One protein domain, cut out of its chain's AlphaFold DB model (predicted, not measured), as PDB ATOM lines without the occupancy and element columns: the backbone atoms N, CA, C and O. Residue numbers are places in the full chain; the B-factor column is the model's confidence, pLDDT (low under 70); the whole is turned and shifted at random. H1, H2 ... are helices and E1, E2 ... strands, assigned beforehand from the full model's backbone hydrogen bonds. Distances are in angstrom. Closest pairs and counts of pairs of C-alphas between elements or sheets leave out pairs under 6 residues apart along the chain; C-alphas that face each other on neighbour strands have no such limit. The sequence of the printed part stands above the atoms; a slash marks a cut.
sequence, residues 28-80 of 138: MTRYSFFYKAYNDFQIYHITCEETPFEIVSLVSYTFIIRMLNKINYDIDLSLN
ATOM      1  N   MET A  28      19.422  12.620  42.145       69.69
ATOM      2  CA  MET A  28      18.585  12.794  40.966       69.69
ATOM      3  C   MET A  28      18.083  11.417  40.533       69.69
ATOM      4  O   MET A  28      18.841  10.561  40.064       69.69
ATOM      5  N   THR A  29      16.807  11.160  40.778       84.00
ATOM      6  CA  THR A  29      16.158   9.890  40.470       84.00
ATOM      7  C   THR A  29      15.890   9.826  38.974       84.00
ATOM      8  O   THR A  29      15.119  10.597  38.401       84.00
ATOM      9  N   ARG A  30      16.571   8.886  38.314       88.06
ATOM     10  CA  ARG A  30      16.398   8.620  36.889       88.06
ATOM     11  C   ARG A  30      15.635   7.320  36.696       88.06
ATOM     12  O   ARG A  30      16.078   6.261  37.138       88.06
ATOM     13  N   TYR A  31      14.516   7.399  35.995       92.38
ATOM     14  CA  TYR A  31      13.684   6.258  35.636       92.38
ATOM     15  C   TYR A  31      13.869   5.957  34.153       92.38
ATOM     16  O   TYR A  31      13.932   6.867  33.330       92.38
ATOM     17  N   SER A  32      13.961   4.683  33.784       93.50
ATOM     18  CA  SER A  32      14.065   4.295  32.379       93.50
ATOM     19  C   SER A  32      13.265   3.041  32.091       93.50
ATOM     20  O   SER A  32      13.340   2.073  32.849       93.50
ATOM     21  N   PHE A  33      12.530   3.041  30.985       95.94
ATOM     22  CA  PHE A  33      11.723   1.907  30.554       95.94
ATOM     23  C   PHE A  33      11.661   1.825  29.031       95.94
ATOM     24  O   PHE A  33      11.850   2.811  28.320       95.94
ATOM     25  N   PHE A  34      11.404   0.621  28.526       95.88
ATOM     26  CA  PHE A  34      11.217   0.388  27.101       95.88
ATOM     27  C   PHE A  34       9.729   0.355  26.770       95.88
ATOM     28  O   PHE A  34       8.950  -0.314  27.448       95.88
ATOM     29  N   TYR A  35       9.342   1.055  25.710       95.12
ATOM     30  CA  TYR A  35       7.975   1.086  25.208       95.12
ATOM     31  C   TYR A  35       7.948   0.661  23.745       95.12
ATOM     32  O   TYR A  35       8.734   1.138  22.931       95.12
ATOM     33  N   LYS A  36       7.019  -0.229  23.399       94.94
ATOM     34  CA  LYS A  36       6.741  -0.614  22.018       94.94
ATOM     35  C   LYS A  36       5.284  -0.293  21.719       94.94
ATOM     36  O   LYS A  36       4.390  -0.893  22.315       94.94
ATOM     37  N   ALA A  37       5.051   0.640  20.803       92.75
ATOM     38  CA  ALA A  37       3.703   0.939  20.347       92.75
ATOM     39  C   ALA A  37       3.153  -0.229  19.512       92.75
ATOM     40  O   ALA A  37       3.889  -0.888  18.782       92.75
ATOM     41  N   TYR A  38       1.844  -0.476  19.600       89.44
ATOM     42  CA  TYR A  38       1.198  -1.630  18.960       89.44
ATOM     43  C   TYR A  38       1.354  -1.657  17.425       89.44
ATOM     44  O   TYR A  38       1.511  -2.725  16.845       89.44
ATOM     45  N   ASN A  39       1.379  -0.484  16.783       92.56
ATOM     46  CA  ASN A  39       1.495  -0.327  15.328       92.56
ATOM     47  C   ASN A  39       2.880   0.161  14.874       92.56
ATOM     48  O   ASN A  39       3.011   0.670  13.763       92.56
ATOM     49  N   ASP A  40       3.898   0.040  15.724       91.81
ATOM     50  CA  ASP A  40       5.267   0.418  15.382       91.81
ATOM     51  C   ASP A  40       6.210  -0.784  15.532       91.81
ATOM     52  O   ASP A  40       6.078  -1.629  16.424       91.81
ATOM     53  N   PHE A  41       7.174  -0.871  14.623       92.69
ATOM     54  CA  PHE A  41       8.239  -1.863  14.662       92.69
ATOM     55  C   PHE A  41       9.397  -1.425  15.564       92.69
ATOM     56  O   PHE A  41      10.236  -2.259  15.912       92.69
ATOM     57  N   GLN A  42       9.438  -0.154  15.967       94.12
ATOM     58  CA  GLN A  42      10.478   0.378  16.837       94.12
ATOM     59  C   GLN A  42      10.183   0.160  18.325       94.12
ATOM     60  O   GLN A  42       9.038   0.142  18.779       94.12
ATOM     61  N   ILE A  43      11.259  -0.011  19.093       94.50
ATOM     62  CA  ILE A  43      11.228  -0.030  20.556       94.50
ATOM     63  C   ILE A  43      11.873   1.266  21.030       94.50
ATOM     64  O   ILE A  43      13.033   1.543  20.727       94.50
ATOM     65  N   TYR A  44      11.120   2.044  21.792       95.62
ATOM     66  CA  TYR A  44      11.559   3.303  22.364       95.62
ATOM     67  C   TYR A  44      12.190   3.064  23.727       95.62
ATOM     68  O   TYR A  44      11.588   2.424  24.587       95.62
ATOM     69  N   HIS A  45      13.385   3.605  23.935       95.62
ATOM     70  CA  HIS A  45      13.977   3.725  25.260       95.62
ATOM     71  C   HIS A  45      13.581   5.082  25.839       95.62
ATOM     72  O   HIS A  45      14.041   6.120  25.365       95.62
ATOM     73  N   ILE A  46      12.689   5.071  26.824       94.56
ATOM     74  CA  ILE A  46      12.184   6.274  27.479       94.56
ATOM     75  C   ILE A  46      12.967   6.463  28.769       94.56
ATOM     76  O   ILE A  46      13.039   5.555  29.597       94.56
ATOM     77  N   THR A  47      13.542   7.648  28.939       92.69
ATOM     78  CA  THR A  47      14.254   8.055  30.152       92.69
ATOM     79  C   THR A  47      13.581   9.282  30.747       92.69
ATOM     80  O   THR A  47      13.402  10.282  30.054       92.69
ATOM     81  N   CYS A  48      13.235   9.213  32.027       88.75
ATOM     82  CA  CYS A  48      12.711  10.318  32.815       88.75
ATOM     83  C   CYS A  48      13.734  10.677  33.889       88.75
ATOM     84  O   CYS A  48      14.283   9.796  34.549       88.75
ATOM     85  N   GLU A  49      13.967  11.965  34.075       86.75
ATOM     86  CA  GLU A  49      14.844  12.494  35.109       86.75
ATOM     87  C   GLU A  49      14.015  13.410  36.001       86.75
ATOM     88  O   GLU A  49      13.360  14.337  35.518       86.75
ATOM     89  N   GLU A  50      13.979  13.096  37.291       80.19
ATOM     90  CA  GLU A  50      13.314  13.932  38.278       80.19
ATOM     91  C   GLU A  50      14.210  15.137  38.556       80.19
ATOM     92  O   GLU A  50      15.291  15.024  39.134       80.19
ATOM     93  N   THR A  51      13.771  16.300  38.090       71.81
ATOM     94  CA  THR A  51      14.444  17.565  38.364       71.81
ATOM     95  C   THR A  51      13.829  18.170  39.626       71.81
ATOM     96  O   THR A  51      12.603  18.294  39.701       71.81
ATOM     97  N   PRO A  52      14.636  18.536  40.640       73.56
ATOM     98  CA  PRO A  52      14.124  19.180  41.843       73.56
ATOM     99  C   PRO A  52      13.321  20.431  41.482       73.56
ATOM    100  O   PRO A  52      13.729  21.210  40.618       73.56
ATOM    101  N   PHE A  53      12.195  20.639  42.168       67.31
ATOM    102  CA  PHE A  53      11.261  21.744  41.921       67.31
ATOM    103  C   PHE A  53      11.946  23.122  41.867       67.31
ATOM    104  O   PHE A  53      11.578  23.978  41.063       67.31
ATOM    105  N   GLU A  54      12.988  23.313  42.674       65.75
ATOM    106  CA  GLU A  54      13.789  24.539  42.731       65.75
ATOM    107  C   GLU A  54      14.503  24.841  41.402       65.75
ATOM    108  O   GLU A  54      14.533  25.990  40.959       65.75
ATOM    109  N   ILE A  55      15.000  23.813  40.708       62.09
ATOM    110  CA  ILE A  55      15.660  23.962  39.403       62.09
ATOM    111  C   ILE A  55      14.622  24.108  38.284       62.09
ATOM    112  O   ILE A  55      14.800  24.923  37.376       62.09
ATOM    113  N   VAL A  56      13.493  23.397  38.377       60.50
ATOM    114  CA  VAL A  56      12.375  23.537  37.426       60.50
ATOM    115  C   VAL A  56      11.826  24.961  37.437       60.50
ATOM    116  O   VAL A  56      11.578  25.516  36.370       60.50
ATOM    117  N   SER A  57      11.672  25.575  38.612       60.62
ATOM    118  CA  SER A  57      11.149  26.940  38.735       60.62
ATOM    119  C   SER A  57      12.048  27.967  38.040       60.62
ATOM    120  O   SER A  57      11.552  28.795  37.272       60.62
ATOM    121  N   LEU A  58      13.369  27.870  38.226       62.22
ATOM    122  CA  LEU A  58      14.323  28.809  37.634       62.22
ATOM    123  C   LEU A  58      14.381  28.682  36.103       62.22
ATOM    124  O   LEU A  58      14.324  29.683  35.382       62.22
ATOM    125  N   VAL A  59      14.449  27.446  35.597       64.88
ATOM    126  CA  VAL A  59      14.512  27.168  34.154       64.88
ATOM    127  C   VAL A  59      13.172  27.478  33.481       64.88
ATOM    128  O   VAL A  59      13.152  28.057  32.395       64.88
ATOM    129  N   SER A  60      12.047  27.172  34.137       69.19
ATOM    130  CA  SER A  60      10.699  27.431  33.621       69.19
ATOM    131  C   SER A  60      10.379  28.922  33.569       69.19
ATOM    132  O   SER A  60       9.931  29.401  32.528       69.19
ATOM    133  N   TYR A  61      10.664  29.683  34.630       75.25
ATOM    134  CA  TYR A  61      10.430  31.128  34.628       75.25
ATOM    135  C   TYR A  61      11.281  31.822  33.562       75.25
ATOM    136  O   TYR A  61      10.762  32.601  32.764       75.25
ATOM    137  N   THR A  62      12.569  31.476  33.483       76.75
ATOM    138  CA  THR A  62      13.471  32.037  32.468       76.75
ATOM    139  C   THR A  62      12.986  31.702  31.058       76.75
ATOM    140  O   THR A  62      12.965  32.572  30.190       76.75
ATOM    141  N   PHE A  63      12.524  30.470  30.827       80.94
ATOM    142  CA  PHE A  63      11.953  30.059  29.546       80.94
ATOM    143  C   PHE A  63      10.677  30.836  29.192       80.94
ATOM    144  O   PHE A  63      10.556  31.331  28.072       80.94
ATOM    145  N   ILE A  64       9.752  31.001  30.141       82.62
ATOM    146  CA  ILE A  64       8.498  31.744  29.937       82.62
ATOM    147  C   ILE A  64       8.786  33.214  29.612       82.62
ATOM    148  O   ILE A  64       8.269  33.732  28.624       82.62
ATOM    149  N   ILE A  65       9.646  33.877  30.389       82.25
ATOM    150  CA  ILE A  65      10.013  35.281  30.157       82.25
ATOM    151  C   ILE A  65      10.694  35.457  28.800       82.25
ATOM    152  O   ILE A  65      10.359  36.382  28.062       82.25
ATOM    153  N   ARG A  66      11.598  34.546  28.420       81.25
ATOM    154  CA  ARG A  66      12.215  34.559  27.086       81.25
ATOM    155  C   ARG A  66      11.185  34.445  25.972       81.25
ATOM    156  O   ARG A  66      11.243  35.215  25.018       81.25
ATOM    157  N   MET A  67      10.253  33.503  26.097       84.50
ATOM    158  CA  MET A  67       9.196  33.305  25.106       84.50
ATOM    159  C   MET A  67       8.326  34.555  24.971       84.50
ATOM    160  O   MET A  67       8.082  35.007  23.856       84.50
ATOM    161  N   LEU A  68       7.906  35.148  26.090       82.12
ATOM    162  CA  LEU A  68       7.070  36.350  26.088       82.12
ATOM    163  C   LEU A  68       7.804  37.564  25.510       82.12
ATOM    164  O   LEU A  68       7.235  38.280  24.691       82.12
ATOM    165  N   ASN A  69       9.072  37.768  25.873       82.38
ATOM    166  CA  ASN A  69       9.859  38.884  25.350       82.38
ATOM    167  C   ASN A  69      10.112  38.764  23.847       82.38
ATOM    168  O   ASN A  69      10.024  39.759  23.129       82.38
ATOM    169  N   LYS A  70      10.348  37.545  23.357       84.62
ATOM    170  CA  LYS A  70      10.482  37.291  21.923       84.62
ATOM    171  C   LYS A  70       9.175  37.538  21.174       84.62
ATOM    172  O   LYS A  70       9.186  38.179  20.135       84.62
ATOM    173  N   ILE A  71       8.047  37.061  21.698       85.88
ATOM    174  CA  ILE A  71       6.741  37.221  21.039       85.88
ATOM    175  C   ILE A  71       6.310  38.693  20.996       85.88
ATOM    176  O   ILE A  71       5.789  39.142  19.979       85.88
ATOM    177  N   ASN A  72       6.519  39.436  22.085       87.12
ATOM    178  CA  ASN A  72       5.974  40.787  22.231       87.12
ATOM    179  C   ASN A  72       6.918  41.889  21.736       87.12
ATOM    180  O   ASN A  72       6.446  42.944  21.320       87.12
ATOM    181  N   TYR A  73       8.231  41.659  21.798       87.94
ATOM    182  CA  TYR A  73       9.241  42.688  21.538       87.94
ATOM    183  C   TYR A  73      10.320  42.251  20.534       87.94
ATOM    184  O   TYR A  73      11.213  43.039  20.246       87.94
ATOM    185  N   ASP A  74      10.259  41.016  20.015       82.44
ATOM    186  CA  ASP A  74      11.275  40.407  19.134       82.44
ATOM    187  C   ASP A  74      12.697  40.386  19.737       82.44
ATOM    188  O   ASP A  74      13.711  40.395  19.042       82.44
ATOM    189  N   ILE A  75      12.785  40.345  21.072       80.12
ATOM    190  CA  ILE A  75      14.055  40.306  21.806       80.12
ATOM    191  C   ILE A  75      14.435  38.847  22.100       80.12
ATOM    192  O   ILE A  75      13.718  38.144  22.817       80.12
ATOM    193  N   ASP A  76      15.597  38.394  21.612       76.50
ATOM    194  CA  ASP A  76      16.158  37.073  21.938       76.50
ATOM    195  C   ASP A  76      17.203  37.168  23.063       76.50
ATOM    196  O   ASP A  76      18.383  37.446  22.853       76.50
ATOM    197  N   LEU A  77      16.752  36.950  24.298       67.81
ATOM    198  CA  LEU A  77      17.595  36.987  25.497       67.81
ATOM    199  C   LEU A  77      18.475  35.734  25.583       67.81
ATOM    200  O   LEU A  77      18.030  34.727  26.119       67.81
ATOM    201  N   SER A  78      19.708  35.748  25.070       64.38
ATOM    202  CA  SER A  78      20.597  34.569  25.118       64.38
ATOM    203  C   SER A  78      20.847  34.068  26.555       64.38
ATOM    204  O   SER A  78      21.013  34.863  27.474       64.38
ATOM    205  N   LEU A  79      20.901  32.740  26.754       56.81
ATOM    206  CA  LEU A  79      21.159  32.115  28.063       56.81
ATOM    207  C   LEU A  79      22.671  32.026  28.306       56.81
ATOM    208  O   LEU A  79      23.205  30.969  28.615       56.81
ATOM    209  N   ASN A  80      23.390  33.117  28.075       58.12
ATOM    210  CA  ASN A  80      24.790  33.161  28.452       58.12
ATOM    211  C   ASN A  80      24.825  33.587  29.916       58.12
ATOM    212  O   ASN A  80      24.694  34.769  30.222       58.12
TER     213      ASN A  80
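AT A GLANCE: This is residues 28 to 80 of the 138 residues of an uncharacterized protein of Glomus cerebriforme (UniProt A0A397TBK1). A two-stranded hairpin, E1 and E2, and one long helix, H1, make the two arms of an open V, joined at residues 50 to 52. After H1, residues 74 to 80 fold back beside it. The printed part has 53 residues with E1, E2 and H1 in that order, the strands antiparallel, the class mixed. It is extended, with a radius of gyration of the C-alphas of 17.3 A, and spans 45 by 28 by 17 A.

HOW THE PARTS SIT: E1, residues 30 to 35, and E2, residues 44 to 49, form an antiparallel hairpin at 161 degrees. C-alphas 32 and 47 face each other at 4.4 A. N 31 and O 48, 2.8 A, and N 35 and O 44, 2.9 A, are within hydrogen-bond range. H1, residues 53 to 73, is apart from E1. In H1, 16 of 17 O i to N i+4 pairs are within hydrogen-bond range.

IN THESE COORDINATES: E1 begins at C-alpha 30 (16.398, 8.620, 36.889) and measures 16.3 A, E2 16.1 A. H1 measures 29.3 A and ends at C-alpha 73 (9.241, 42.688, 21.538).

THE WHOLE: The C-alphas farthest apart, Tyr 38 and Tyr 73, are 45.1 A apart. The printed part has no cut and no long link. Residues 28, 53 to 60 and 77 to 80 have pLDDT under 70.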